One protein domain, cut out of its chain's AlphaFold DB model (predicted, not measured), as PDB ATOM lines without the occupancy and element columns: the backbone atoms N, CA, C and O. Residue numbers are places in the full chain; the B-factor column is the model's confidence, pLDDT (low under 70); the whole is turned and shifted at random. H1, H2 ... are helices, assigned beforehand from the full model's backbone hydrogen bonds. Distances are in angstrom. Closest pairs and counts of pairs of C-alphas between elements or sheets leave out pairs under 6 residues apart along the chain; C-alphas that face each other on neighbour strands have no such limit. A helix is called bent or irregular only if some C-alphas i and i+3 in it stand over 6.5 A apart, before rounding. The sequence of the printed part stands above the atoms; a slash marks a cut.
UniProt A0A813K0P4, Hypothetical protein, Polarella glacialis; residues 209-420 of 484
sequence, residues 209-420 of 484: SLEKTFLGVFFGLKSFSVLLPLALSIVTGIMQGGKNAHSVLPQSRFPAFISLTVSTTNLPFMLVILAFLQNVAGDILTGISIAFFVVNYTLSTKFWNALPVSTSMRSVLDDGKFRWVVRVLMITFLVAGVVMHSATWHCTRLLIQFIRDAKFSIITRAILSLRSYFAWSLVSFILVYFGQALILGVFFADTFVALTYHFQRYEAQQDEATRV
ATOM      1  N   SER A 209     175.663 231.380 262.747       59.00
ATOM      2  CA  SER A 209     175.845 232.824 262.495       59.00
ATOM      3  C   SER A 209     176.748 233.083 261.278       59.00
ATOM      4  O   SER A 209     176.439 233.919 260.416       59.00
ATOM      5  N   LEU A 210     177.827 232.305 261.145       62.19
ATOM      6  CA  LEU A 210     178.711 232.339 259.979       62.19
ATOM      7  C   LEU A 210     177.981 231.930 258.697       62.19
ATOM      8  O   LEU A 210     178.148 232.596 257.677       62.19
ATOM      9  N   GLU A 211     177.130 230.903 258.741       66.88
ATOM     10  CA  GLU A 211     176.331 230.473 257.590       66.88
ATOM     11  C   GLU A 211     175.391 231.572 257.099       66.88
ATOM     12  O   GLU A 211     175.338 231.840 255.901       66.88
ATOM     13  N   LYS A 212     174.687 232.265 258.001       65.44
ATOM     14  CA  LYS A 212     173.777 233.362 257.620       65.44
ATOM     15  C   LYS A 212     174.523 234.541 257.020       65.44
ATOM     16  O   LYS A 212     174.089 235.091 256.009       65.44
ATOM     17  N   THR A 213     175.661 234.896 257.610       63.09
ATOM     18  CA  THR A 213     176.526 235.957 257.081       63.09
ATOM     19  C   THR A 213     177.048 235.572 255.697       63.09
ATOM     20  O   THR A 213     177.002 236.374 254.768       63.09
ATOM     21  N   PHE A 214     177.458 234.315 255.520       62.97
ATOM     22  CA  PHE A 214     177.908 233.777 254.240       62.97
ATOM     23  C   PHE A 214     176.795 233.769 253.181       62.97
ATOM     24  O   PHE A 214     177.020 234.210 252.056       62.97
ATOM     25  N   LEU A 215     175.583 233.338 253.542       63.91
ATOM     26  CA  LEU A 215     174.391 233.394 252.691       63.91
ATOM     27  C   LEU A 215     174.074 234.835 252.279       63.91
ATOM     28  O   LEU A 215     173.862 235.097 251.096       63.91
ATOM     29  N   GLY A 216     174.102 235.778 253.223       59.31
ATOM     30  CA  GLY A 216     173.899 237.201 252.951       59.31
ATOM     31  C   GLY A 216     174.932 237.762 251.972       59.31
ATOM     32  O   GLY A 216     174.566 238.407 250.990       59.31
ATOM     33  N   VAL A 217     176.216 237.450 252.179       62.72
ATOM     34  CA  VAL A 217     177.298 237.839 251.262       62.72
ATOM     35  C   VAL A 217     177.099 237.207 249.888       62.72
ATOM     36  O   VAL A 217     177.218 237.904 248.885       62.72
ATOM     37  N   PHE A 218     176.745 235.924 249.812       64.69
ATOM     38  CA  PHE A 218     176.532 235.224 248.547       64.69
ATOM     39  C   PHE A 218     175.359 235.811 247.748       64.69
ATOM     40  O   PHE A 218     175.503 236.094 246.557       64.69
ATOM     41  N   PHE A 219     174.216 236.057 248.397       69.38
ATOM     42  CA  PHE A 219     173.070 236.717 247.767       69.38
ATOM     43  C   PHE A 219     173.388 238.157 247.362       69.38
ATOM     44  O   PHE A 219     172.990 238.582 246.273       69.38
ATOM     45  N   GLY A 220     174.141 238.889 248.184       67.06
ATOM     46  CA  GLY A 220     174.635 240.223 247.850       67.06
ATOM     47  C   GLY A 220     175.518 240.205 246.603       67.06
ATOM     48  O   GLY A 220     175.296 240.985 245.679       67.06
ATOM     49  N   LEU A 221     176.455 239.258 246.522       66.25
ATOM     50  CA  LEU A 221     177.369 239.107 245.389       66.25
ATOM     51  C   LEU A 221     176.634 238.689 244.107       66.25
ATOM     52  O   LEU A 221     176.924 239.225 243.040       66.25
ATOM     53  N   LYS A 222     175.647 237.784 244.210       68.88
ATOM     54  CA  LYS A 222     174.780 237.371 243.088       68.88
ATOM     55  C   LYS A 222     173.905 238.530 242.604       68.88
ATOM     56  O   LYS A 222     173.755 238.733 241.406       68.88
ATOM     57  N   SER A 223     173.358 239.326 243.519       72.56
ATOM     58  CA  SER A 223     172.563 240.507 243.158       72.56
ATOM     59  C   SER A 223     173.435 241.557 242.473       72.56
ATOM     60  O   SER A 223     173.068 242.098 241.432       72.56
ATOM     61  N   PHE A 224     174.630 241.795 243.013       71.56
ATOM     62  CA  PHE A 224     175.601 242.719 242.444       71.56
ATOM     63  C   PHE A 224     176.070 242.280 241.050       71.56
ATOM     64  O   PHE A 224     176.142 243.113 240.148       71.56
ATOM     65  N   SER A 225     176.321 240.985 240.834       68.12
ATOM     66  CA  SER A 225     176.743 240.471 239.525       68.12
ATOM     67  C   SER A 225     175.664 240.583 238.445       68.12
ATOM     68  O   SER A 225     176.007 240.637 237.268       68.12
ATOM     69  N   VAL A 226     174.384 240.665 238.825       73.06
ATOM     70  CA  VAL A 226     173.255 240.883 237.903       73.06
ATOM     71  C   VAL A 226     172.969 242.373 237.688       73.06
ATOM     72  O   VAL A 226     172.710 242.795 236.561       73.06
ATOM     73  N   LEU A 227     173.044 243.192 238.742       75.25
ATOM     74  CA  LEU A 227     172.737 244.626 238.687       75.25
ATOM     75  C   LEU A 227     173.849 245.454 238.041       75.25
ATOM     76  O   LEU A 227     173.562 246.370 237.274       75.25
ATOM     77  N   LEU A 228     175.117 245.141 238.322       76.69
ATOM     78  CA  LEU A 228     176.255 245.886 237.788       76.69
ATOM     79  C   LEU A 228     176.338 245.883 236.247       76.69
ATOM     80  O   LEU A 228     176.498 246.970 235.687       76.69
ATOM     81  N   PRO A 229     176.222 244.742 235.529       77.06
ATOM     82  CA  PRO A 229     176.283 244.758 234.069       77.06
ATOM     83  C   PRO A 229     175.091 245.500 233.471       77.06
ATOM     84  O   PRO A 229     175.257 246.159 232.450       77.06
ATOM     85  N   LEU A 230     173.924 245.447 234.122       78.62
ATOM     86  CA  LEU A 230     172.723 246.162 233.697       78.62
ATOM     87  C   LEU A 230     172.866 247.679 233.884       78.62
ATOM     88  O   LEU A 230     172.553 248.453 232.985       78.62
ATOM     89  N   ALA A 231     173.396 248.126 235.022       81.00
ATOM     90  CA  ALA A 231     173.688 249.539 235.238       81.00
ATOM     91  C   ALA A 231     174.706 250.040 234.203       81.00
ATOM     92  O   ALA A 231     174.477 251.042 233.526       81.00
ATOM     93  N   LEU A 232     175.800 249.301 234.012       79.25
ATOM     94  CA  LEU A 232     176.831 249.628 233.031       79.25
ATOM     95  C   LEU A 232     176.309 249.632 231.588       79.25
ATOM     96  O   LEU A 232     176.695 250.502 230.801       79.25
ATOM     97  N   SER A 233     175.434 248.693 231.231       84.12
ATOM     98  CA  SER A 233     174.844 248.613 229.895       84.12
ATOM     99  C   SER A 233     173.883 249.769 229.621       84.12
ATOM    100  O   SER A 233     173.878 250.294 228.511       84.12
ATOM    101  N   ILE A 234     173.153 250.256 230.630       83.25
ATOM    102  CA  ILE A 234     172.339 251.477 230.519       83.25
ATOM    103  C   ILE A 234     173.221 252.694 230.271       83.25
ATOM    104  O   ILE A 234     172.971 253.443 229.331       83.25
ATOM    105  N   VAL A 235     174.277 252.886 231.064       81.88
ATOM    106  CA  VAL A 235     175.179 254.039 230.904       81.88
ATOM    107  C   VAL A 235     175.811 254.044 229.517       81.88
ATOM    108  O   VAL A 235     175.785 255.055 228.815       81.88
ATOM    109  N   THR A 236     176.350 252.902 229.097       80.06
ATOM    110  CA  THR A 236     176.989 252.772 227.784       80.06
ATOM    111  C   THR A 236     175.991 252.853 226.636       80.06
ATOM    112  O   THR A 236     176.283 253.517 225.641       80.06
ATOM    113  N   GLY A 237     174.792 252.295 226.802       81.31
ATOM    114  CA  GLY A 237     173.674 252.446 225.879       81.31
ATOM    115  C   GLY A 237     173.282 253.909 225.695       81.31
ATOM    116  O   GLY A 237     173.219 254.383 224.567       81.31
ATOM    117  N   ILE A 238     173.122 254.681 226.773       81.81
ATOM    118  CA  ILE A 238     172.821 256.117 226.682       81.81
ATOM    119  C   ILE A 238     173.935 256.868 225.946       81.81
ATOM    120  O   ILE A 238     173.660 257.665 225.049       81.81
ATOM    121  N   MET A 239     175.201 256.599 226.281       79.12
ATOM    122  CA  MET A 239     176.334 257.245 225.614       79.12
ATOM    123  C   MET A 239     176.392 256.916 224.119       79.12
ATOM    124  O   MET A 239     176.706 257.778 223.300       79.12
ATOM    125  N   GLN A 240     176.120 255.666 223.746       80.31
ATOM    126  CA  GLN A 240     176.147 255.234 222.353       80.31
ATOM    127  C   GLN A 240     174.929 255.745 221.578       80.31
ATOM    128  O   GLN A 240     175.079 256.234 220.459       80.31
ATOM    129  N   GLY A 241     173.752 255.726 222.202       76.62
ATOM    130  CA  GLY A 241     172.529 256.286 221.646       76.62
ATOM    131  C   GLY A 241     172.635 257.787 221.411       76.62
ATOM    132  O   GLY A 241     172.275 258.265 220.340       76.62
ATOM    133  N   GLY A 242     173.226 258.529 222.353       77.00
ATOM    134  CA  GLY A 242     173.470 259.967 222.211       77.00
ATOM    135  C   GLY A 242     174.363 260.292 221.013       77.00
ATOM    136  O   GLY A 242     174.074 261.219 220.261       77.00
ATOM    137  N   LYS A 243     175.406 259.486 220.776       73.00
ATOM    138  CA  LYS A 243     176.282 259.635 219.600       73.00
ATOM    139  C   LYS A 243     175.558 259.336 218.295       73.00
ATOM    140  O   LYS A 243     175.688 260.105 217.348       73.00
ATOM    141  N   ASN A 244     174.799 258.243 218.251       76.69
ATOM    142  CA  ASN A 244     174.032 257.863 217.068       76.69
ATOM    143  C   ASN A 244     172.955 258.910 216.745       76.69
ATOM    144  O   ASN A 244     172.761 259.261 215.590       76.69
ATOM    145  N   ALA A 245     172.292 259.475 217.754       75.19
ATOM    146  CA  ALA A 245     171.343 260.563 217.546       75.19
ATOM    147  C   ALA A 245     172.035 261.848 217.063       75.19
ATOM    148  O   ALA A 245     171.537 262.525 216.166       75.19
ATOM    149  N   HIS A 246     173.214 262.162 217.607       71.94
ATOM    150  CA  HIS A 246     173.998 263.320 217.181       71.94
ATOM    151  C   HIS A 246     174.526 263.184 215.741       71.94
ATOM    152  O   HIS A 246     174.663 264.188 215.047       71.94
ATOM    153  N   SER A 247     174.834 261.976 215.259       72.19
ATOM    154  CA  SER A 247     175.249 261.786 213.860       72.19
ATOM    155  C   SER A 247     174.098 262.001 212.875       72.19
ATOM    156  O   SER A 247     174.332 262.480 211.767       72.19
ATOM    157  N   VAL A 248     172.861 261.707 213.286       76.88
ATOM    158  CA  VAL A 248     171.648 261.971 212.494       76.88
ATOM    159  C   VAL A 248     171.263 263.454 212.539       76.88
ATOM    160  O   VAL A 248     170.859 264.014 211.522       76.88
ATOM    161  N   LEU A 249     171.414 264.113 213.693       74.06
ATOM    162  CA  LEU A 249     171.038 265.514 213.919       74.06
ATOM    163  C   LEU A 249     172.238 266.348 214.410       74.06
ATOM    164  O   LEU A 249     172.252 266.795 215.559       74.06
ATOM    165  N   PRO A 250     173.237 266.620 213.551       69.38
ATOM    166  CA  PRO A 250     174.504 267.235 213.961       69.38
ATOM    167  C   PRO A 250     174.374 268.681 214.456       69.38
ATOM    168  O   PRO A 250     175.291 269.196 215.091       69.38
ATOM    169  N   GLN A 251     173.258 269.351 214.160       73.62
ATOM    170  CA  GLN A 251     172.993 270.717 214.621       73.62
ATOM    171  C   GLN A 251     172.476 270.764 216.068       73.62
ATOM    172  O   GLN A 251     172.578 271.803 216.719       73.62
ATOM    173  N   SER A 252     171.946 269.654 216.591       68.62
ATOM    174  CA  SER A 252     171.399 269.601 217.945       68.62
ATOM    175  C   SER A 252     172.488 269.293 218.970       68.62
ATOM    176  O   SER A 252     173.111 268.234 218.946       68.62
ATOM    177  N   ARG A 253     172.681 270.199 219.935       73.19
ATOM    178  CA  ARG A 253     173.599 269.997 221.076       73.19
ATOM    179  C   ARG A 253     173.009 269.094 222.167       73.19
ATOM    180  O   ARG A 253     173.725 268.679 223.077       73.19
ATOM    181  N   PHE A 254     171.714 268.792 222.085       73.38
ATOM    182  CA  PHE A 254     170.964 268.091 223.123       73.38
ATOM    183  C   PHE A 254     171.458 266.651 223.376       73.38
ATOM    184  O   PHE A 254     171.727 266.322 224.535       73.38
ATOM    185  N   PRO A 255     171.710 265.806 222.351       70.06
ATOM    186  CA  PRO A 255     172.220 264.450 222.578       70.06
ATOM    187  C   PRO A 255     173.617 264.433 223.216       70.06
ATOM    188  O   PRO A 255     173.913 263.587 224.063       70.06
ATOM    189  N   ALA A 256     174.471 265.401 222.858       68.19
ATOM    190  CA  ALA A 256     175.801 265.549 223.446       68.19
ATOM    191  C   ALA A 256     175.723 265.953 224.927       68.19
ATOM    192  O   ALA A 256     176.442 265.392 225.755       68.19
ATOM    193  N   PHE A 257     174.818 266.874 225.276       73.31
ATOM    194  CA  PHE A 257     174.600 267.296 226.660       73.31
ATOM    195  C   PHE A 257     174.133 266.134 227.548       73.31
ATOM    196  O   PHE A 257     174.676 265.936 228.640       73.31
ATOM    197  N   ILE A 258     173.193 265.313 227.067       75.44
ATOM    198  CA  ILE A 258     172.698 264.154 227.822       75.44
ATOM    199  C   ILE A 258     173.798 263.109 227.998       75.44
ATOM    200  O   ILE A 258     174.036 262.656 229.117       75.44
ATOM    201  N   SER A 259     174.525 262.770 226.928       71.62
ATOM    202  CA  SER A 259     175.643 261.824 227.020       71.62
ATOM    203  C   SER A 259     176.714 262.300 228.008       71.62
ATOM    204  O   SER A 259     177.272 261.490 228.752       71.62
ATOM    205  N   LEU A 260     177.016 263.601 228.028       73.06
ATOM    206  CA  LEU A 260     177.993 264.173 228.951       73.06
ATOM    207  C   LEU A 260     177.490 264.114 230.395       73.06
ATOM    208  O   LEU A 260     178.224 263.653 231.263       73.06
ATOM    209  N   THR A 261     176.231 264.484 230.630       75.88
ATOM    210  CA  THR A 261     175.590 264.446 231.956       75.88
ATOM    211  C   THR A 261     175.557 263.032 232.528       75.88
ATOM    212  O   THR A 261     175.850 262.803 233.701       75.88
ATOM    213  N   VAL A 262     175.255 262.046 231.688       76.56
ATOM    214  CA  VAL A 262     175.223 260.636 232.086       76.56
ATOM    215  C   VAL A 262     176.629 260.137 232.408       76.56
ATOM    216  O   VAL A 262     176.824 259.449 233.409       76.56
ATOM    217  N   SER A 263     177.636 260.522 231.620       71.25
ATOM    218  CA  SER A 263     179.027 260.158 231.903       71.25
ATOM    219  C   SER A 263     179.556 260.809 233.185       71.25
ATOM    220  O   SER A 263     180.290 260.154 233.924       71.25
ATOM    221  N   THR A 264     179.236 262.079 233.446       76.62
ATOM    222  CA  THR A 264     179.713 262.801 234.639       76.62
ATOM    223  C   THR A 264     179.028 262.319 235.909       76.62
ATOM    224  O   THR A 264     179.679 262.247 236.947       76.62
ATOM    225  N   THR A 265     177.757 261.923 235.822       75.25
ATOM    226  CA  THR A 265     176.999 261.422 236.975       75.25
ATOM    227  C   THR A 265     177.380 259.983 237.324       75.25
ATOM    228  O   THR A 265     177.501 259.664 238.498       75.25
ATOM    229  N   ASN A 266     177.639 259.111 236.342       75.81
ATOM    230  CA  ASN A 266     177.917 257.690 236.612       75.81
ATOM    231  C   ASN A 266     179.373 257.374 236.969       75.81
ATOM    232  O   ASN A 266     179.632 256.400 237.675       75.81
ATOM    233  N   LEU A 267     180.332 258.185 236.516       73.94
ATOM    234  CA  LEU A 267     181.745 257.999 236.851       73.94
ATOM    235  C   LEU A 267     182.021 257.965 238.372       73.94
ATOM    236  O   LEU A 267     182.718 257.044 238.799       73.94
ATOM    237  N   PRO A 268     181.484 258.871 239.217       76.75
ATOM    238  CA  PRO A 268     181.691 258.790 240.663       76.75
ATOM    239  C   PRO A 268     181.061 257.538 241.282       76.75
ATOM    240  O   PRO A 268     181.702 256.913 242.121       76.75
ATOM    241  N   PHE A 269     179.873 257.104 240.840       75.88
ATOM    242  CA  PHE A 269     179.274 255.853 241.329       75.88
ATOM    243  C   PHE A 269     180.141 254.638 240.999       75.88
ATOM    244  O   PHE A 269     180.400 253.807 241.868       75.88
ATOM    245  N   MET A 270     180.665 254.571 239.773       76.88
ATOM    246  CA  MET A 270     181.605 253.523 239.376       76.88
ATOM    247  C   MET A 270     182.881 253.549 240.220       76.88
ATOM    248  O   MET A 270     183.331 252.500 240.670       76.88
ATOM    249  N   LEU A 271     183.446 254.731 240.484       78.69
ATOM    250  CA  LEU A 271     184.631 254.863 241.335       78.69
ATOM    251  C   LEU A 271     184.366 254.433 242.779       78.69
ATOM    252  O   LEU A 271     185.204 253.746 243.353       78.69
ATOM    253  N   VAL A 272     183.213 254.786 243.351       78.88
ATOM    254  CA  VAL A 272     182.825 254.370 244.709       78.88
ATOM    255  C   VAL A 272     182.681 252.852 244.788       78.88
ATOM    256  O   VAL A 272     183.197 252.241 245.720       78.88
ATOM    257  N   ILE A 273     182.049 252.228 243.791       76.00
ATOM    258  CA  ILE A 273     181.909 250.770 243.721       76.00
ATOM    259  C   ILE A 273     183.280 250.092 243.602       76.00
ATOM    260  O   ILE A 273     183.562 249.136 244.321       76.00
ATOM    261  N   LEU A 274     184.155 250.589 242.723       78.00
ATOM    262  CA  LEU A 274     185.499 250.033 242.549       78.00
ATOM    263  C   LEU A 274     186.357 250.226 243.808       78.00
ATOM    264  O   LEU A 274     187.069 249.307 244.202       78.00
ATOM    265  N   ALA A 275     186.254 251.376 244.476       77.44
ATOM    266  CA  ALA A 275     186.930 251.637 245.745       77.44
ATOM    267  C   ALA A 275     186.413 250.724 246.866       77.44
ATOM    268  O   ALA A 275     187.201 250.203 247.649       77.44
ATOM    269  N   PHE A 276     185.102 250.475 246.918       75.44
ATOM    270  CA  PHE A 276     184.518 249.514 247.849       75.44
ATOM    271  C   PHE A 276     185.046 248.097 247.596       75.44
ATOM    272  O   PHE A 276     185.508 247.445 248.529       75.44
ATOM    273  N   LEU A 277     185.069 247.646 246.337       69.88
ATOM    274  CA  LEU A 277     185.635 246.344 245.968       69.88
ATOM    275  C   LEU A 277     187.120 246.237 246.346       69.88
ATOM    276  O   LEU A 277     187.544 245.206 246.868       69.88
ATOM    277  N   GLN A 278     187.891 247.310 246.148       78.88
ATOM    278  CA  GLN A 278     189.289 247.381 246.575       78.88
ATOM    279  C   GLN A 278     189.439 247.331 248.101       78.88
ATOM    280  O   GLN A 278     190.376 246.724 248.601       78.88
ATOM    281  N   ASN A 279     188.530 247.937 248.862       75.88
ATOM    282  CA  ASN A 279     188.602 247.905 250.323       75.88
ATOM    283  C   ASN A 279     188.198 246.543 250.903       75.88
ATOM    284  O   ASN A 279     188.732 246.143 251.932       75.88
ATOM    285  N   VAL A 280     187.265 245.834 250.262       65.31
ATOM    286  CA  VAL A 280     186.766 244.539 250.752       65.31
ATOM    287  C   VAL A 280     187.701 243.389 250.389       65.31
ATOM    288  O   VAL A 280     187.943 242.509 251.209       65.31
ATOM    289  N   ALA A 281     188.199 243.368 249.155       64.88
ATOM    290  CA  ALA A 281     188.914 242.217 248.604       64.88
ATOM    291  C   ALA A 281     190.199 242.610 247.862       64.88
ATOM    292  O   ALA A 281     190.755 241.803 247.115       64.88
ATOM    293  N   GLY A 282     190.634 243.864 247.998       64.56
ATOM    294  CA  GLY A 282     191.653 244.409 247.125       64.56
ATOM    295  C   GLY A 282     193.074 244.038 247.518       64.56
ATOM    296  O   GLY A 282     193.513 244.238 248.645       64.56
ATOM    297  N   ASP A 283     193.813 243.583 246.517       75.75
ATOM    298  CA  ASP A 283     195.261 243.436 246.512       75.75
ATOM    299  C   ASP A 283     195.881 244.537 245.623       75.75
ATOM    300  O   ASP A 283     195.186 245.290 244.930       75.75
ATOM    301  N   ILE A 284     197.207 244.643 245.581       80.12
ATOM    302  CA  ILE A 284     197.922 245.572 244.694       80.12
ATOM    303  C   ILE A 284     197.508 245.334 243.230       80.12
ATOM    304  O   ILE A 284     197.315 246.282 242.468       80.12
ATOM    305  N   LEU A 285     197.283 244.072 242.844       74.38
ATOM    306  CA  LEU A 285     196.847 243.693 241.496       74.38
ATOM    307  C   LEU A 285     195.434 244.185 241.148       74.38
ATOM    308  O   LEU A 285     195.204 244.657 240.030       74.38
ATOM    309  N   THR A 286     194.480 244.121 242.080       71.44
ATOM    310  CA  THR A 286     193.133 244.667 241.844       71.44
ATOM    311  C   THR A 286     193.174 246.189 241.774       71.44
ATOM    312  O   THR A 286     192.509 246.767 240.919       71.44
ATOM    313  N   GLY A 287     194.034 246.836 242.568       78.06
ATOM    314  CA  GLY A 287     194.236 248.284 242.516       78.06
ATOM    315  C   GLY A 287     194.779 248.733 241.158       78.06
ATOM    316  O   GLY A 287     194.249 249.662 240.545       78.06
ATOM    317  N   ILE A 288     195.772 248.009 240.632       79.88
ATOM    318  CA  ILE A 288     196.301 248.222 239.278       79.88
ATOM    319  C   ILE A 288     195.200 248.007 238.225       79.88
ATOM    320  O   ILE A 288     195.065 248.818 237.310       79.88
ATOM    321  N   SER A 289     194.368 246.972 238.369       72.12
ATOM    322  CA  SER A 289     193.241 246.709 237.455       72.12
ATOM    323  C   SER A 289     192.241 247.854 237.419       72.12
ATOM    324  O   SER A 289     191.811 248.269 236.345       72.12
ATOM    325  N   ILE A 290     191.882 248.374 238.594       78.69
ATOM    326  CA  ILE A 290     190.959 249.496 238.743       78.69
ATOM    327  C   ILE A 290     191.559 250.743 238.099       78.69
ATOM    328  O   ILE A 290     190.872 251.416 237.334       78.69
ATOM    329  N   ALA A 291     192.845 251.021 238.326       82.06
ATOM    330  CA  ALA A 291     193.531 252.142 237.691       82.06
ATOM    331  C   ALA A 291     193.507 252.027 236.158       82.06
ATOM    332  O   ALA A 291     193.116 252.977 235.480       82.06
ATOM    333  N   PHE A 292     193.832 250.854 235.602       81.44
ATOM    334  CA  PHE A 292     193.734 250.614 234.159       81.44
ATOM    335  C   PHE A 292     192.302 250.743 233.645       81.44
ATOM    336  O   PHE A 292     192.091 251.344 232.595       81.44
ATOM    337  N   PHE A 293     191.311 250.230 234.372       77.12
ATOM    338  CA  PHE A 293     189.904 250.358 234.004       77.12
ATOM    339  C   PHE A 293     189.456 251.823 233.970       77.12
ATOM    340  O   PHE A 293     188.836 252.248 232.999       77.12
ATOM    341  N   VAL A 294     189.823 252.628 234.969       81.12
ATOM    342  CA  VAL A 294     189.489 254.061 235.034       81.12
ATOM    343  C   VAL A 294     190.199 254.845 233.931       81.12
ATOM    344  O   VAL A 294     189.574 255.668 233.258       81.12
ATOM    345  N   VAL A 295     191.484 254.574 233.691       80.94
ATOM    346  CA  VAL A 295     192.237 255.175 232.580       80.94
ATOM    347  C   VAL A 295     191.603 254.793 231.242       80.94
ATOM    348  O   VAL A 295     191.386 255.658 230.402       80.94
ATOM    349  N   ASN A 296     191.205 253.536 231.054       75.50
ATOM    350  CA  ASN A 296     190.503 253.098 229.847       75.50
ATOM    351  C   ASN A 296     189.146 253.746 229.674       75.50
ATOM    352  O   ASN A 296     188.802 254.151 228.566       75.50
ATOM    353  N   TYR A 297     188.374 253.841 230.750       76.12
ATOM    354  CA  TYR A 297     187.067 254.467 230.724       76.12
ATOM    355  C   TYR A 297     187.206 255.940 230.341       76.12
ATOM    356  O   TYR A 297     186.564 256.396 229.400       76.12
ATOM    357  N   THR A 298     188.115 256.671 230.988       74.94
ATOM    358  CA  THR A 298     188.369 258.092 230.706       74.94
ATOM    359  C   THR A 298     188.972 258.335 229.323       74.94
ATOM    360  O   THR A 298     188.577 259.287 228.650       74.94
ATOM    361  N   LEU A 299     189.887 257.480 228.858       73.94
ATOM    362  CA  LEU A 299     190.408 257.532 227.491       73.94
ATOM    363  C   LEU A 299     189.304 257.247 226.477       73.94
ATOM    364  O   LEU A 299     189.200 257.978 225.498       73.94
ATOM    365  N   SER A 300     188.453 256.251 226.733       70.31
ATOM    366  CA  SER A 300     187.300 255.948 225.886       70.31
ATOM    367  C   SER A 300     186.379 257.160 225.811       70.31
ATOM    368  O   SER A 300     186.100 257.644 224.720       70.31
ATOM    369  N   THR A 301     185.931 257.702 226.945       69.12
ATOM    370  CA  THR A 301     184.988 258.827 226.949       69.12
ATOM    371  C   THR A 301     185.576 260.066 226.275       69.12
ATOM    372  O   THR A 301     184.916 260.650 225.418       69.12
ATOM    373  N   LYS A 302     186.833 260.431 226.563       69.56
ATOM    374  CA  LYS A 302     187.507 261.560 225.900       69.56
ATOM    375  C   LYS A 302     187.694 261.338 224.405       69.56
ATOM    376  O   LYS A 302     187.402 262.242 223.630       69.56
ATOM    377  N   PHE A 303     188.163 260.161 223.998       66.38
ATOM    378  CA  PHE A 303     188.379 259.831 222.592       66.38
ATOM    379  C   PHE A 303     187.075 259.888 221.803       66.38
ATOM    380  O   PHE A 303     187.002 260.531 220.760       66.38
ATOM    381  N   TRP A 304     186.026 259.271 222.340       61.78
ATOM    382  CA  TRP A 304     184.724 259.269 221.698       61.78
ATOM    383  C   TRP A 304     184.082 260.657 221.633       61.78
ATOM    384  O   TRP A 304     183.363 260.928 220.678       61.78
ATOM    385  N   ASN A 305     184.341 261.529 222.611       62.41
ATOM    386  CA  ASN A 305     183.853 262.911 222.601       62.41
ATOM    387  C   ASN A 305     184.672 263.827 221.674       62.41
ATOM    388  O   ASN A 305     184.180 264.873 221.266       62.41
ATOM    389  N   ALA A 306     185.916 263.458 221.360       60.03
ATOM    390  CA  ALA A 306     186.812 264.240 220.510       60.03
ATOM    391  C   ALA A 306     186.643 263.958 219.008       60.03
ATOM    392  O   ALA A 306     187.242 264.658 218.193       60.03
ATOM    393  N   LEU A 307     185.862 262.942 218.626       57.47
ATOM    394  CA  LEU A 307     185.614 262.623 217.223       57.47
ATOM    395  C   LEU A 307     184.689 263.685 216.598       57.47
ATOM    396  O   LEU A 307     183.537 263.808 217.022       57.47
ATOM    397  N   PRO A 308     185.160 264.460 215.601       55.53
ATOM    398  CA  PRO A 308     184.321 265.432 214.919       55.53
ATOM    399  C   PRO A 308     183.204 264.709 214.160       55.53
ATOM    400  O   PRO A 308     183.436 263.785 213.389       55.53
ATOM    401  N   VAL A 309     181.974 265.161 214.385       54.88
ATOM    402  CA  VAL A 309     180.720 264.522 213.945       54.88
ATOM    403  C   VAL A 309     180.564 264.490 212.416       54.88
ATOM    404  O   VAL A 309     179.778 263.709 211.890       54.88
ATOM    405  N   SER A 310     181.314 265.321 211.688       45.44
ATOM    406  CA  SER A 310     181.160 265.516 210.244       45.44
ATOM    407  C   SER A 310     182.091 264.676 209.366       45.44
ATOM    408  O   SER A 310     181.928 264.684 208.146       45.44
ATOM    409  N   THR A 311     183.067 263.956 209.925       50.50
ATOM    410  CA  THR A 311     183.973 263.142 209.107       50.50
ATOM    411  C   THR A 311     183.385 261.756 208.888       50.50
ATOM    412  O   THR A 311     183.035 261.037 209.823       50.50
ATOM    413  N   SER A 312     183.259 261.361 207.616       54.03
ATOM    414  CA  SER A 312     182.786 260.026 207.251       54.03
ATOM    415  C   SER A 312     183.578 258.957 208.018       54.03
ATOM    416  O   SER A 312     184.806 259.043 208.131       54.03
ATOM    417  N   MET A 313     182.896 257.924 208.522       54.97
ATOM    418  CA  MET A 313     183.531 256.838 209.285       54.97
ATOM    419  C   MET A 313     184.724 256.227 208.527       54.97
ATOM    420  O   MET A 313     185.724 255.868 209.140       54.97
ATOM    421  N   ARG A 314     184.662 256.199 207.184       55.31
ATOM    422  CA  ARG A 314     185.765 255.779 206.303       55.31
ATOM    423  C   ARG A 314     187.011 256.657 206.434       55.31
ATOM    424  O   ARG A 314     188.091 256.114 206.623       55.31
ATOM    425  N   SER A 315     186.870 257.985 206.410       58.41
ATOM    426  CA  SER A 315     188.015 258.898 206.576       58.41
ATOM    427  C   SER A 315     188.654 258.818 207.964       58.41
ATOM    428  O   SER A 315     189.856 259.008 208.096       58.41
ATOM    429  N   VAL A 316     187.868 258.495 208.995       59.06
ATOM    430  CA  VAL A 316     188.371 258.321 210.367       59.06
ATOM    431  C   VAL A 316     189.080 256.972 210.534       59.06
ATOM    432  O   VAL A 316     190.101 256.894 211.209       59.06
ATOM    433  N   LEU A 317     188.575 255.911 209.896       59.25
ATOM    434  CA  LEU A 317     189.183 254.574 209.906       59.25
ATOM    435  C   LEU A 317     190.540 254.523 209.186       59.25
ATOM    436  O   LEU A 317     191.422 253.761 209.598       59.25
ATOM    437  N   ASP A 318     190.720 255.339 208.145       62.44
ATOM    438  CA  ASP A 318     192.000 255.442 207.440       62.44
ATOM    439  C   ASP A 318     193.069 256.184 208.245       62.44
ATOM    440  O   ASP A 318     194.263 255.917 208.069       62.44
ATOM    441  N   ASP A 319     192.659 257.019 209.200       70.25
ATOM    442  CA  ASP A 319     193.571 257.816 210.002       70.25
ATOM    443  C   ASP A 319     194.408 256.908 210.925       70.25
ATOM    444  O   ASP A 319     193.905 256.214 211.814       70.25
ATOM    445  N   GLY A 320     195.727 256.864 210.710       73.81
ATOM    446  CA  GLY A 320     196.627 255.935 211.415       73.81
ATOM    447  C   GLY A 320     196.581 256.082 212.943       73.81
ATOM    448  O   GLY A 320     196.781 255.109 213.674       73.81
ATOM    449  N   LYS A 321     196.233 257.282 213.425       74.12
ATOM    450  CA  LYS A 321     196.012 257.593 214.844       74.12
ATOM    451  C   LYS A 321     194.796 256.858 215.414       74.12
ATOM    452  O   LYS A 321     194.863 256.367 216.538       74.12
ATOM    453  N   PHE A 322     193.720 256.717 214.637       67.12
ATOM    454  CA  PHE A 322     192.497 256.023 215.049       67.12
ATOM    455  C   PHE A 322     192.754 254.532 215.283       67.12
ATOM    456  O   PHE A 322     192.439 254.000 216.348       67.12
ATOM    457  N   ARG A 323     193.427 253.867 214.333       72.19
ATOM    458  CA  ARG A 323     193.847 252.462 214.488       72.19
ATOM    459  C   ARG A 323     194.745 252.258 215.704       72.19
ATOM    460  O   ARG A 323     194.614 251.245 216.386       72.19
ATOM    461  N   TRP A 324     195.634 253.209 215.990       75.81
ATOM    462  CA  TRP A 324     196.491 253.159 217.173       75.81
ATOM    463  C   TRP A 324     195.697 253.245 218.476       75.81
ATOM    464  O   TRP A 324     195.898 252.407 219.350       75.81
ATOM    465  N   VAL A 325     194.760 254.191 218.594       72.12
ATOM    466  CA  VAL A 325     193.933 254.319 219.803       72.12
ATOM    467  C   VAL A 325     193.069 253.081 220.013       72.12
ATOM    468  O   VAL A 325     193.055 252.545 221.115       72.12
ATOM    469  N   VAL A 326     192.416 252.567 218.966       71.75
ATOM    470  CA  VAL A 326     191.608 251.340 219.062       71.75
ATOM    471  C   VAL A 326     192.458 250.142 219.499       71.75
ATOM    472  O   VAL A 326     192.026 249.370 220.351       71.75
ATOM    473  N   ARG A 327     193.685 250.000 218.976       76.38
ATOM    474  CA  ARG A 327     194.617 248.944 219.407       76.38
ATOM    475  C   ARG A 327     195.025 249.096 220.867       76.38
ATOM    476  O   ARG A 327     194.999 248.106 221.588       76.38
ATOM    477  N   VAL A 328     195.371 250.309 221.304       75.19
ATOM    478  CA  VAL A 328     195.708 250.582 222.710       75.19
ATOM    479  C   VAL A 328     194.532 250.206 223.601       75.19
ATOM    480  O   VAL A 328     194.729 249.469 224.554       75.19
ATOM    481  N   LEU A 329     193.318 250.616 223.233       71.75
ATOM    482  CA  LEU A 329     192.087 250.354 223.976       71.75
ATOM    483  C   LEU A 329     191.765 248.852 224.046       71.75
ATOM    484  O   LEU A 329     191.404 248.349 225.102       71.75
ATOM    485  N   MET A 330     191.955 248.103 222.956       73.25
ATOM    486  CA  MET A 330     191.817 246.640 222.972       73.25
ATOM    487  C   MET A 330     192.858 245.965 223.868       73.25
ATOM    488  O   MET A 330     192.505 245.085 224.650       73.25
ATOM    489  N   ILE A 331     194.129 246.372 223.779       73.56
ATOM    490  CA  ILE A 331     195.213 245.810 224.598       73.56
ATOM    491  C   ILE A 331     194.935 246.067 226.074       73.56
ATOM    492  O   ILE A 331     195.042 245.161 226.893       73.56
ATOM    493  N   THR A 332     194.548 247.283 226.429       71.12
ATOM    494  CA  THR A 332     194.292 247.650 227.816       71.12
ATOM    495  C   THR A 332     193.013 247.007 228.362       71.12
ATOM    496  O   THR A 332     192.987 246.679 229.547       71.12
ATOM    497  N   PHE A 333     191.986 246.757 227.539       70.06
ATOM    498  CA  PHE A 333     190.836 245.921 227.921       70.06
ATOM    499  C   PHE A 333     191.233 244.459 228.132       70.06
ATOM    500  O   PHE A 333     190.781 243.836 229.089       70.06
ATOM    501  N   LEU A 334     192.097 243.916 227.272       72.50
ATOM    502  CA  LEU A 334     192.601 242.552 227.405       72.50
ATOM    503  C   LEU A 334     193.435 242.399 228.681       72.50
ATOM    504  O   LEU A 334     193.216 241.462 229.443       72.50
ATOM    505  N   VAL A 335     194.323 243.355 228.965       70.88
ATOM    506  CA  VAL A 335     195.081 243.409 230.221       70.88
ATOM    507  C   VAL A 335     194.125 243.512 231.409       70.88
ATOM    508  O   VAL A 335     194.222 242.698 232.319       70.88
ATOM    509  N   ALA A 336     193.155 244.430 231.389       68.38
ATOM    510  CA  ALA A 336     192.171 244.548 232.466       68.38
ATOM    511  C   ALA A 336     191.384 243.243 232.683       68.38
ATOM    512  O   ALA A 336     191.183 242.840 233.824       68.38
ATOM    513  N   GLY A 337     191.005 242.542 231.610       68.75
ATOM    514  CA  GLY A 337     190.343 241.239 231.680       68.75
ATOM    515  C   GLY A 337     191.227 240.152 232.295       68.75
ATOM    516  O   GLY A 337     190.772 239.414 233.166       68.75
ATOM    517  N   VAL A 338     192.505 240.082 231.907       73.31
ATOM    518  CA  VAL A 338     193.474 239.132 232.481       73.31
ATOM    519  C   VAL A 338     193.702 239.408 233.966       73.31
ATOM    520  O   VAL A 338     193.727 238.467 234.759       73.31
ATOM    521  N   VAL A 339     193.831 240.675 234.369       68.56
ATOM    522  CA  VAL A 339     194.044 241.007 235.785       68.56
ATOM    523  C   VAL A 339     192.755 240.845 236.604       68.56
ATOM    524  O   VAL A 339     192.811 240.357 237.727       68.56
ATOM    525  N   MET A 340     191.569 241.112 236.046       66.94
ATOM    526  CA  MET A 340     190.305 240.745 236.701       66.94
ATOM    527  C   MET A 340     190.166 239.228 236.867       66.94
ATOM    528  O   MET A 340     189.715 238.758 237.912       66.94
ATOM    529  N   HIS A 341     190.588 238.441 235.874       72.44
ATOM    530  CA  HIS A 341     190.606 236.987 235.983       72.44
ATOM    531  C   HIS A 341     191.575 236.513 237.076       72.44
ATOM    532  O   HIS A 341     191.205 235.674 237.898       72.44
ATOM    533  N   SER A 342     192.784 237.085 237.146       70.19
ATOM    534  CA  SER A 342     193.757 236.743 238.193       70.19
ATOM    535  C   SER A 342     193.285 237.169 239.589       70.19
ATOM    536  O   SER A 342     193.440 236.413 240.546       70.19
ATOM    537  N   ALA A 343     192.630 238.322 239.709       66.25
ATOM    538  CA  ALA A 343     192.004 238.777 240.945       66.25
ATOM    539  C   ALA A 343     190.876 237.842 241.397       66.25
ATOM    540  O   ALA A 343     190.823 237.443 242.560       66.25
ATOM    541  N   THR A 344     190.009 237.434 240.467       69.50
ATOM    542  CA  THR A 344     188.931 236.471 240.734       69.50
ATOM    543  C   THR A 344     189.513 235.131 241.184       69.50
ATOM    544  O   THR A 344     189.023 234.514 242.132       69.50
ATOM    545  N   TRP A 345     190.614 234.703 240.561       72.44
ATOM    546  CA  TRP A 345     191.354 233.510 240.960       72.44
ATOM    547  C   TRP A 345     191.914 233.619 242.386       72.44
ATOM    548  O   TRP A 345     191.761 232.684 243.177       72.44
ATOM    549  N   HIS A 346     192.500 234.764 242.742       70.25
ATOM    550  CA  HIS A 346     192.992 235.037 244.094       70.25
ATOM    551  C   HIS A 346     191.869 235.056 245.135       70.25
ATOM    552  O   HIS A 346     191.985 234.372 246.150       70.25
ATOM    553  N   CYS A 347     190.757 235.741 244.857       67.50
ATOM    554  CA  CYS A 347     189.584 235.751 245.734       67.50
ATOM    555  C   CYS A 347     189.038 234.337 245.949       67.50
ATOM    556  O   CYS A 347     188.780 233.928 247.079       67.50
ATOM    557  N   THR A 348     188.938 233.546 244.878       69.38
ATOM    558  CA  THR A 348     188.484 232.152 244.972       69.38
ATOM    559  C   THR A 348     189.438 231.326 245.835       69.38
ATOM    560  O   THR A 348     189.000 230.490 246.619       69.38
ATOM    561  N   ARG A 349     190.754 231.557 245.731       75.31
ATOM    562  CA  ARG A 349     191.752 230.870 246.561       75.31
ATOM    563  C   ARG A 349     191.620 231.233 248.040       75.31
ATOM    564  O   ARG A 349     191.661 230.318 248.858       75.31
ATOM    565  N   LEU A 350     191.446 232.514 248.364       70.56
ATOM    566  CA  LEU A 350     191.229 232.978 249.738       70.56
ATOM    567  C   LEU A 350     189.942 232.395 250.321       70.56
ATOM    568  O   LEU A 350     189.950 231.888 251.436       70.56
ATOM    569  N   LEU A 351     188.869 232.365 249.533       71.31
ATOM    570  CA  LEU A 351     187.609 231.747 249.930       71.31
ATOM    571  C   LEU A 351     187.784 230.249 250.226       71.31
ATOM    572  O   LEU A 351     187.318 229.760 251.248       71.31
ATOM    573  N   ILE A 352     188.507 229.518 249.371       72.75
ATOM    574  CA  ILE A 352     188.810 228.096 249.599       72.75
ATOM    575  C   ILE A 352     189.632 227.901 250.880       72.75
ATOM    576  O   ILE A 352     189.399 226.933 251.600       72.75
ATOM    577  N   GLN A 353     190.600 228.783 251.153       76.94
ATOM    578  CA  GLN A 353     191.386 228.739 252.387       76.94
ATOM    579  C   GLN A 353     190.498 228.984 253.606       76.94
ATOM    580  O   GLN A 353     190.498 228.159 254.508       76.94
ATOM    581  N   PHE A 354     189.657 230.016 253.569       73.00
ATOM    582  CA  PHE A 354     188.726 230.330 254.648       73.00
ATOM    583  C   PHE A 354     187.782 229.162 254.964       73.00
ATOM    584  O   PHE A 354     187.610 228.794 256.123       73.00
ATOM    585  N   ILE A 355     187.212 228.515 253.941       71.56
ATOM    586  CA  ILE A 355     186.313 227.377 254.171       71.56
ATOM    587  C   ILE A 355     187.091 226.150 254.686       71.56
ATOM    588  O   ILE A 355     186.575 225.387 255.504       71.56
ATOM    589  N   ARG A 356     188.346 225.960 254.253       75.25
ATOM    590  CA  ARG A 356     189.220 224.902 254.786       75.25
ATOM    591  C   ARG A 356     189.552 225.142 256.262       75.25
ATOM    592  O   ARG A 356     189.515 224.194 257.041       75.25
ATOM    593  N   ASP A 357     189.847 226.384 256.633       75.00
ATOM    594  CA  ASP A 357     190.176 226.777 258.005       75.00
ATOM    595  C   ASP A 357     188.957 226.648 258.929       75.00
ATOM    596  O   ASP A 357     189.088 226.228 260.077       75.00
ATOM    597  N   ALA A 358     187.752 226.864 258.396       68.69
ATOM    598  CA  ALA A 358     186.484 226.590 259.071       68.69
ATOM    599  C   ALA A 358     186.181 225.083 259.268       68.69
ATOM    600  O   ALA A 358     185.093 224.728 259.712       68.69
ATOM    601  N   LYS A 359     187.129 224.183 258.955       70.62
ATOM    602  CA  LYS A 359     187.035 222.715 259.093       70.62
ATOM    603  C   LYS A 359     185.876 222.055 258.341       70.62
ATOM    604  O   LYS A 359     185.590 220.880 258.572       70.62
ATOM    605  N   PHE A 360     185.253 222.743 257.389       66.00
ATOM    606  CA  PHE A 360     184.308 222.088 256.497       66.00
ATOM    607  C   PHE A 360     185.072 221.098 255.615       66.00
ATOM    608  O   PHE A 360     186.003 221.466 254.890       66.00
ATOM    609  N   SER A 361     184.677 219.826 255.650       61.00
ATOM    610  CA  SER A 361     185.176 218.810 254.724       61.00
ATOM    611  C   SER A 361     184.583 219.061 253.335       61.00
ATOM    612  O   SER A 361     183.670 218.366 252.888       61.00
ATOM    613  N   ILE A 362     185.047 220.108 252.654       59.47
ATOM    614  CA  ILE A 362     184.561 220.424 251.315       59.47
ATOM    615  C   ILE A 362     185.032 219.329 250.362       59.47
ATOM    616  O   ILE A 362     186.228 219.086 250.190       59.47
ATOM    617  N   ILE A 363     184.073 218.717 249.679       71.50
ATOM    618  CA  ILE A 363     184.316 217.790 248.580       71.50
ATOM    619  C   ILE A 363     185.069 218.547 247.476       71.50
ATOM    620  O   ILE A 363     184.581 219.551 246.960       71.50
ATOM    621  N   THR A 364     186.229 218.047 247.044       73.25
ATOM    622  CA  THR A 364     187.088 218.644 245.996       73.25
ATOM    623  C   THR A 364     186.325 219.016 244.711       73.25
ATOM    624  O   THR A 364     186.697 219.954 244.007       73.25
ATOM    625  N   ARG A 365     185.215 218.320 244.422       71.00
ATOM    626  CA  ARG A 365     184.298 218.616 243.307       71.00
ATOM    627  C   ARG A 365     183.593 219.970 243.439       71.00
ATOM    628  O   ARG A 365     183.467 220.668 242.439       71.00
ATOM    629  N   ALA A 366     183.193 220.374 244.646       69.38
ATOM    630  CA  ALA A 366     182.540 221.664 244.878       69.38
ATOM    631  C   ALA A 366     183.494 222.831 244.582       69.38
ATOM    632  O   ALA A 366     183.100 223.813 243.962       69.38
ATOM    633  N   ILE A 367     184.779 222.682 244.921       69.00
ATOM    634  CA  ILE A 367     185.818 223.678 244.618       69.00
ATOM    635  C   ILE A 367     185.996 223.853 243.103       69.00
ATOM    636  O   ILE A 367     186.123 224.978 242.616       69.00
ATOM    637  N   LEU A 368     186.008 222.747 242.351       74.44
ATOM    638  CA  LEU A 368     186.135 222.793 240.894       74.44
ATOM    639  C   LEU A 368     184.912 223.468 240.250       74.44
ATOM    640  O   LEU A 368     185.077 224.323 239.382       74.44
ATOM    641  N   SER A 369     183.709 223.138 240.732       75.12
ATOM    642  CA  SER A 369     182.452 223.748 240.283       75.12
ATOM    643  C   SER A 369     182.378 225.239 240.608       75.12
ATOM    644  O   SER A 369     181.864 226.025 239.819       75.12
ATOM    645  N   LEU A 370     182.909 225.657 241.757       70.81
ATOM    646  CA  LEU A 370     182.927 227.063 242.146       70.81
ATOM    647  C   LEU A 370     183.839 227.879 241.217       70.81
ATOM    648  O   LEU A 370     183.489 228.979 240.796       70.81
ATOM    649  N   ARG A 371     184.995 227.318 240.839       72.50
ATOM    650  CA  ARG A 371     185.920 227.949 239.886       72.50
ATOM    651  C   ARG A 371     185.314 228.098 238.495       72.50
ATOM    652  O   ARG A 371     185.432 229.173 237.907       72.50
ATOM    653  N   SER A 372     184.685 227.045 237.969       77.38
ATOM    654  CA  SER A 372     184.022 227.122 236.664       77.38
ATOM    655  C   SER A 372     182.863 228.115 236.693       77.38
ATOM    656  O   SER A 372     182.728 228.900 235.758       77.38
ATOM    657  N   TYR A 373     182.101 228.162 237.791       76.88
ATOM    658  CA  TYR A 373     181.025 229.129 237.986       76.88
ATOM    659  C   TYR A 373     181.527 230.577 237.941       76.88
ATOM    660  O   TYR A 373     180.969 231.385 237.206       76.88
ATOM    661  N   PHE A 374     182.608 230.914 238.653       71.56
ATOM    662  CA  PHE A 374     183.163 232.272 238.615       71.56
ATOM    663  C   PHE A 374     183.698 232.658 237.230       71.56
ATOM    664  O   PHE A 374     183.439 233.767 236.760       71.56
ATOM    665  N   ALA A 375     184.402 231.748 236.550       74.25
ATOM    666  CA  ALA A 375     184.888 231.994 235.192       74.25
ATOM    667  C   ALA A 375     183.726 232.212 234.209       74.25
ATOM    668  O   ALA A 375     183.738 233.168 233.432       74.25
ATOM    669  N   TRP A 376     182.694 231.367 234.284       78.94
ATOM    670  CA  TRP A 376     181.497 231.485 233.458       78.94
ATOM    671  C   TRP A 376     180.695 232.746 233.773       78.94
ATOM    672  O   TRP A 376     180.243 233.429 232.858       78.94
ATOM    673  N   SER A 377     180.570 233.113 235.051       73.62
ATOM    674  CA  SER A 377     179.889 234.336 235.478       73.62
ATOM    675  C   SER A 377     180.548 235.584 234.897       73.62
ATOM    676  O   SER A 377     179.838 236.518 234.541       73.62
ATOM    677  N   LEU A 378     181.879 235.608 234.772       73.50
ATOM    678  CA  LEU A 378     182.600 236.724 234.160       73.50
ATOM    679  C   LEU A 378     182.338 236.797 232.650       73.50
ATOM    680  O   LEU A 378     182.062 237.871 232.121       73.50
ATOM    681  N   VAL A 379     182.368 235.659 231.952       78.50
ATOM    682  CA  VAL A 379     182.039 235.599 230.516       78.50
ATOM    683  C   VAL A 379     180.590 236.023 230.271       78.50
ATOM    684  O   VAL A 379     180.329 236.855 229.403       78.50
ATOM    685  N   SER A 380     179.658 235.503 231.070       78.19
ATOM    686  CA  SER A 380     178.242 235.863 231.024       78.19
ATOM    687  C   SER A 380     178.042 237.355 231.287       78.19
ATOM    688  O   SER A 380     177.370 238.022 230.507       78.19
ATOM    689  N   PHE A 381     178.712 237.916 232.300       78.38
ATOM    690  CA  PHE A 381     178.698 239.353 232.581       78.38
ATOM    691  C   PHE A 381     179.108 240.173 231.354       78.38
ATOM    692  O   PHE A 381     178.410 241.117 230.996       78.38
ATOM    693  N   ILE A 382     180.200 239.797 230.679       77.62
ATOM    694  CA  ILE A 382     180.687 240.496 229.482       77.62
ATOM    695  C   ILE A 382     179.658 240.410 228.348       77.62
ATOM    696  O   ILE A 382     179.327 241.430 227.744       77.62
ATOM    697  N   LEU A 383     179.135 239.215 228.064       80.50
ATOM    698  CA  LEU A 383     178.158 239.004 226.993       80.50
ATOM    699  C   LEU A 383     176.849 239.756 227.252       80.50
ATOM    700  O   LEU A 383     176.339 240.418 226.350       80.50
ATOM    701  N   VAL A 384     176.332 239.692 228.481       80.50
ATOM    702  CA  VAL A 384     175.123 240.409 228.905       80.50
ATOM    703  C   VAL A 384     175.344 241.913 228.820       80.50
ATOM    704  O   VAL A 384     174.515 242.608 228.238       80.50
ATOM    705  N   TYR A 385     176.475 242.411 229.324       82.50
ATOM    706  CA  TYR A 385     176.839 243.822 229.243       82.50
ATOM    707  C   TYR A 385     176.855 244.317 227.791       82.50
ATOM    708  O   TYR A 385     176.159 245.281 227.474       82.50
ATOM    709  N   PHE A 386     177.582 243.646 226.890       80.25
ATOM    710  CA  PHE A 386     177.666 244.066 225.488       80.25
ATOM    711  C   PHE A 386     176.333 243.915 224.747       80.25
ATOM    712  O   PHE A 386     175.947 244.814 224.000       80.25
ATOM    713  N   GLY A 387     175.612 242.812 224.963       80.12
ATOM    714  CA  GLY A 387     174.313 242.572 224.336       80.12
ATOM    715  C   GLY A 387     173.277 243.619 224.742       80.12
ATOM    716  O   GLY A 387     172.636 244.225 223.882       80.12
ATOM    717  N   GLN A 388     173.156 243.894 226.043       87.62
ATOM    718  CA  GLN A 388     172.243 244.916 226.552       87.62
ATOM    719  C   GLN A 388     172.669 246.322 226.126       87.62
ATOM    720  O   GLN A 388     171.815 247.106 225.722       87.62
ATOM    721  N   ALA A 389     173.968 246.638 226.153       81.56
ATOM    722  CA  ALA A 389     174.470 247.953 225.760       81.56
ATOM    723  C   ALA A 389     174.154 248.271 224.293       81.56
ATOM    724  O   ALA A 389     173.788 249.401 223.975       81.56
ATOM    725  N   LEU A 390     174.243 247.278 223.399       81.00
ATOM    726  CA  LEU A 390     173.883 247.436 221.988       81.00
ATOM    727  C   LEU A 390     172.387 247.721 221.807       81.00
ATOM    728  O   LEU A 390     172.033 248.672 221.111       81.00
ATOM    729  N   ILE A 391     171.518 246.935 222.452       87.94
ATOM    730  CA  ILE A 391     170.056 247.101 222.359       87.94
ATOM    731  C   ILE A 391     169.635 248.459 222.932       87.94
ATOM    732  O   ILE A 391     168.913 249.215 222.282       87.94
ATOM    733  N   LEU A 392     170.132 248.795 224.125       85.12
ATOM    734  CA  LEU A 392     169.867 250.076 224.777       85.12
ATOM    735  C   LEU A 392     170.422 251.239 223.952       85.12
ATOM    736  O   LEU A 392     169.767 252.267 223.842       85.12
ATOM    737  N   GLY A 393     171.582 251.068 223.318       80.44
ATOM    738  CA  GLY A 393     172.165 252.056 222.414       80.44
ATOM    739  C   GLY A 393     171.240 252.443 221.265       80.44
ATOM    740  O   GLY A 393     171.077 253.630 220.990       80.44
ATOM    741  N   VAL A 394     170.602 251.465 220.620       82.56
ATOM    742  CA  VAL A 394     169.616 251.726 219.558       82.56
ATOM    743  C   VAL A 394     168.367 252.394 220.134       82.56
ATOM    744  O   VAL A 394     167.950 253.437 219.638       82.56
ATOM    745  N   PHE A 395     167.827 251.865 221.234       89.12
ATOM    746  CA  PHE A 395     166.620 252.407 221.865       89.12
ATOM    747  C   PHE A 395     166.784 253.869 222.316       89.12
ATOM    748  O   PHE A 395     165.914 254.713 222.088       89.12
ATOM    749  N   PHE A 396     167.922 254.201 222.931       85.12
ATOM    750  CA  PHE A 396     168.227 255.572 223.332       85.12
ATOM    751  C   PHE A 396     168.494 256.480 222.131       85.12
ATOM    752  O   PHE A 396     168.116 257.647 222.190       85.12
ATOM    753  N   ALA A 397     169.082 255.976 221.039       81.31
ATOM    754  CA  ALA A 397     169.229 256.757 219.810       81.31
ATOM    755  C   ALA A 397     167.863 257.213 219.279       81.31
ATOM    756  O   ALA A 397     167.661 258.411 219.072       81.31
ATOM    757  N   ASP A 398     166.914 256.283 219.150       83.75
ATOM    758  CA  ASP A 398     165.551 256.579 218.698       83.75
ATOM    759  C   ASP A 398     164.853 257.563 219.643       83.75
ATOM    760  O   ASP A 398     164.256 258.549 219.205       83.75
ATOM    761  N   THR A 399     165.004 257.356 220.954       83.00
ATOM    762  CA  THR A 399     164.438 258.244 221.981       83.00
ATOM    763  C   THR A 399     165.001 259.665 221.876       83.00
ATOM    764  O   THR A 399     164.248 260.635 221.963       83.00
ATOM    765  N   PHE A 400     166.310 259.824 221.653       83.06
ATOM    766  CA  PHE A 400     166.928 261.142 221.499       83.06
ATOM    767  C   PHE A 400     166.529 261.839 220.205       83.06
ATOM    768  O   PHE A 400     166.319 263.052 220.225       83.06
ATOM    769  N   VAL A 401     166.398 261.106 219.098       79.62
ATOM    770  CA  VAL A 401     165.894 261.665 217.836       79.62
ATOM    771  C   VAL A 401     164.449 262.131 218.008       79.62
ATOM    772  O   VAL A 401     164.137 263.265 217.651       79.62
ATOM    773  N   ALA A 402     163.590 261.315 218.629       81.88
ATOM    774  CA  ALA A 402     162.200 261.669 218.906       81.88
ATOM    775  C   ALA A 402     162.082 262.899 219.823       81.88
ATOM    776  O   ALA A 402     161.346 263.836 219.511       81.88
ATOM    777  N   LEU A 403     162.846 262.941 220.920       81.06
ATOM    778  CA  LEU A 403     162.896 264.101 221.816       81.06
ATOM    779  C   LEU A 403     163.372 265.353 221.084       81.06
ATOM    780  O   LEU A 403     162.740 266.398 221.194       81.06
ATOM    781  N   THR A 404     164.454 265.247 220.311       79.25
ATOM    782  CA  THR A 404     164.997 266.385 219.559       79.25
ATOM    783  C   THR A 404     163.988 266.897 218.535       79.25
ATOM    784  O   THR A 404     163.796 268.104 218.434       79.25
ATOM    785  N   TYR A 405     163.291 266.000 217.829       81.06
ATOM    786  CA  TYR A 405     162.214 266.365 216.911       81.06
ATOM    787  C   TYR A 405     161.083 267.115 217.627       81.06
ATOM    788  O   TYR A 405     160.626 268.148 217.140       81.06
ATOM    789  N   HIS A 406     160.652 266.637 218.800       80.25
ATOM    790  CA  HIS A 406     159.631 267.323 219.587       80.25
ATOM    791  C   HIS A 406     160.097 268.701 220.061       80.25
ATOM    792  O   HIS A 406     159.359 269.663 219.877       80.25
ATOM    793  N   PHE A 407     161.312 268.822 220.603       78.31
ATOM    794  CA  PHE A 407     161.860 270.111 221.035       78.31
ATOM    795  C   PHE A 407     161.973 271.103 219.878       78.31
ATOM    796  O   PHE A 407     161.478 272.216 219.999       78.31
ATOM    797  N   GLN A 408     162.515 270.683 218.733       77.25
ATOM    798  CA  GLN A 408     162.610 271.542 217.550       77.25
ATOM    799  C   GLN A 408     161.237 271.948 217.013       77.25
ATOM    800  O   GLN A 408     161.056 273.072 216.560       77.25
ATOM    801  N   ARG A 409     160.246 271.050 217.071       76.12
ATOM    802  CA  ARG A 409     158.872 271.370 216.673       76.12
ATOM    803  C   ARG A 409     158.225 272.380 217.618       76.12
ATOM    804  O   ARG A 409     157.528 273.269 217.138       76.12
ATOM    805  N   TYR A 410     158.445 272.249 218.926       72.56
ATOM    806  CA  TYR A 410     157.976 273.222 219.913       72.56
ATOM    807  C   TYR A 410     158.664 274.578 219.728       72.56
ATOM    808  O   TYR A 410     157.965 275.585 219.673       72.56
ATOM    809  N   GLU A 411     159.988 274.609 219.542       71.31
ATOM    810  CA  GLU A 411     160.736 275.838 219.248       71.31
ATOM    811  C   GLU A 411     160.242 276.497 217.958       71.31
ATOM    812  O   GLU A 411     159.938 277.681 217.970       71.31
ATOM    813  N   ALA A 412     160.052 275.740 216.872       72.00
ATOM    814  CA  ALA A 412     159.544 276.285 215.613       72.00
ATOM    815  C   ALA A 412     158.125 276.866 215.747       72.00
ATOM    816  O   ALA A 412     157.828 277.908 215.173       72.00
ATOM    817  N   GLN A 413     157.242 276.219 216.516       71.75
ATOM    818  CA  GLN A 413     155.898 276.744 216.785       71.75
ATOM    819  C   GLN A 413     155.933 277.996 217.665       71.75
ATOM    820  O   GLN A 413     155.142 278.916 217.454       71.75
ATOM    821  N   GLN A 414     156.841 278.036 218.637       64.12
ATOM    822  CA  GLN A 414     157.020 279.183 219.513       64.12
ATOM    823  C   GLN A 414     157.626 280.357 218.743       64.12
ATOM    824  O   GLN A 414     157.105 281.463 218.837       64.12
ATOM    825  N   ASP A 415     158.632 280.123 217.902       65.62
ATOM    826  CA  ASP A 415     159.213 281.127 217.014       65.62
ATOM    827  C   ASP A 415     158.202 281.625 215.987       65.62
ATOM    828  O   ASP A 415     158.152 282.823 215.753       65.62
ATOM    829  N   GLU A 416     157.347 280.777 215.408       69.31
ATOM    830  CA  GLU A 416     156.285 281.239 214.504       69.31
ATOM    831  C   GLU A 416     155.288 282.138 215.251       69.31
ATOM    832  O   GLU A 416     154.980 283.225 214.773       69.31
ATOM    833  N   ALA A 417     154.841 281.756 216.452       66.81
ATOM    834  CA  ALA A 417     153.949 282.584 217.267       66.81
ATOM    835  C   ALA A 417     154.603 283.917 217.673       66.81
ATOM    836  O   ALA A 417     153.975 284.973 217.592       66.81
ATOM    837  N   THR A 418     155.884 283.885 218.048       63.66
ATOM    838  CA  THR A 418     156.651 285.079 218.426       63.66
ATOM    839  C   THR A 418     156.926 285.957 217.206       63.66
ATOM    840  O   THR A 418     156.812 287.176 217.282       63.66
ATOM    841  N   ARG A 419     157.220 285.358 216.047       61.44
ATOM    842  CA  ARG A 419     157.458 286.054 214.779       61.44
ATOM    843  C   ARG A 419     156.177 286.662 214.228       61.44
ATOM    844  O   ARG A 419     156.251 287.763 213.703       61.44
ATOM    845  N   VAL A 420     155.031 285.992 214.367       72.44
ATOM    846  CA  VAL A 420     153.703 286.532 214.031       72.44
ATOM    847  C   VAL A 420     153.371 287.719 214.937       72.44
ATOM    848  O   VAL A 420     153.011 288.769 214.414       72.44
TER     849      VAL A 420
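Overview. This is residues 209 to 420 of the 484 residues of the protein "Hypothetical protein" of Polarella glacialis (UniProt A0A813K0P4). Two long helices, H1 and H6, cross at a slant, while H5 and H6 make a V and bent H2 leads from H1 to H3, which packs on H5. Residues 211 to 221 and 409 to 420 stick out. The printed part has 212 residues, 192 of them in the six named helices H1 to H6, in that order along the chain, with no named strand; its class is all helix, and the whole is loose, with a radius of gyration of the C-alphas of 22.3 A and spans of 84 by 42 by 26 A.

Along the chain. H1, residues 209 to 248, 58.0 A long, begins with C-alpha 209 at (175.845, 232.824, 262.495). H2, 254 to 281, one helix by its hydrogen bonds, is bent, C-alphas 265 and 268 being 6.5 A apart, into H2a, 254 to 265, and H2b, 268 to 281. H3 is 284 to 306, H4 313 to 318, H5 320 to 357, 55.3 A, and H6 364 to 420, 82.1 A, ending with C-alpha 420 at (153.703, 286.532, 214.031).

Arrangement. H1 touches residues 377 to 401 of H6 alone, closest C-alphas Gly 237 and Gly 393, 3.8 A. Hairpins are H1 and H2a, H2b and H3, H5 and H6. H3 touches residues 329 to 343 of H5 alone, closest C-alphas Ser 289 and Ala 336, 5.5 A. H4 is close to H5 but not clearly touching, 6.7 A between C-alphas 316 and 322. Each O i to N i+4 pair is within hydrogen-bond range but in H1, 34 of 36.

Size, cuts and confidence. The printed part has no cut and no long link. Mean pLDDT of the printed part is 72.7; 61 residues are under 70, among them 301 to 318.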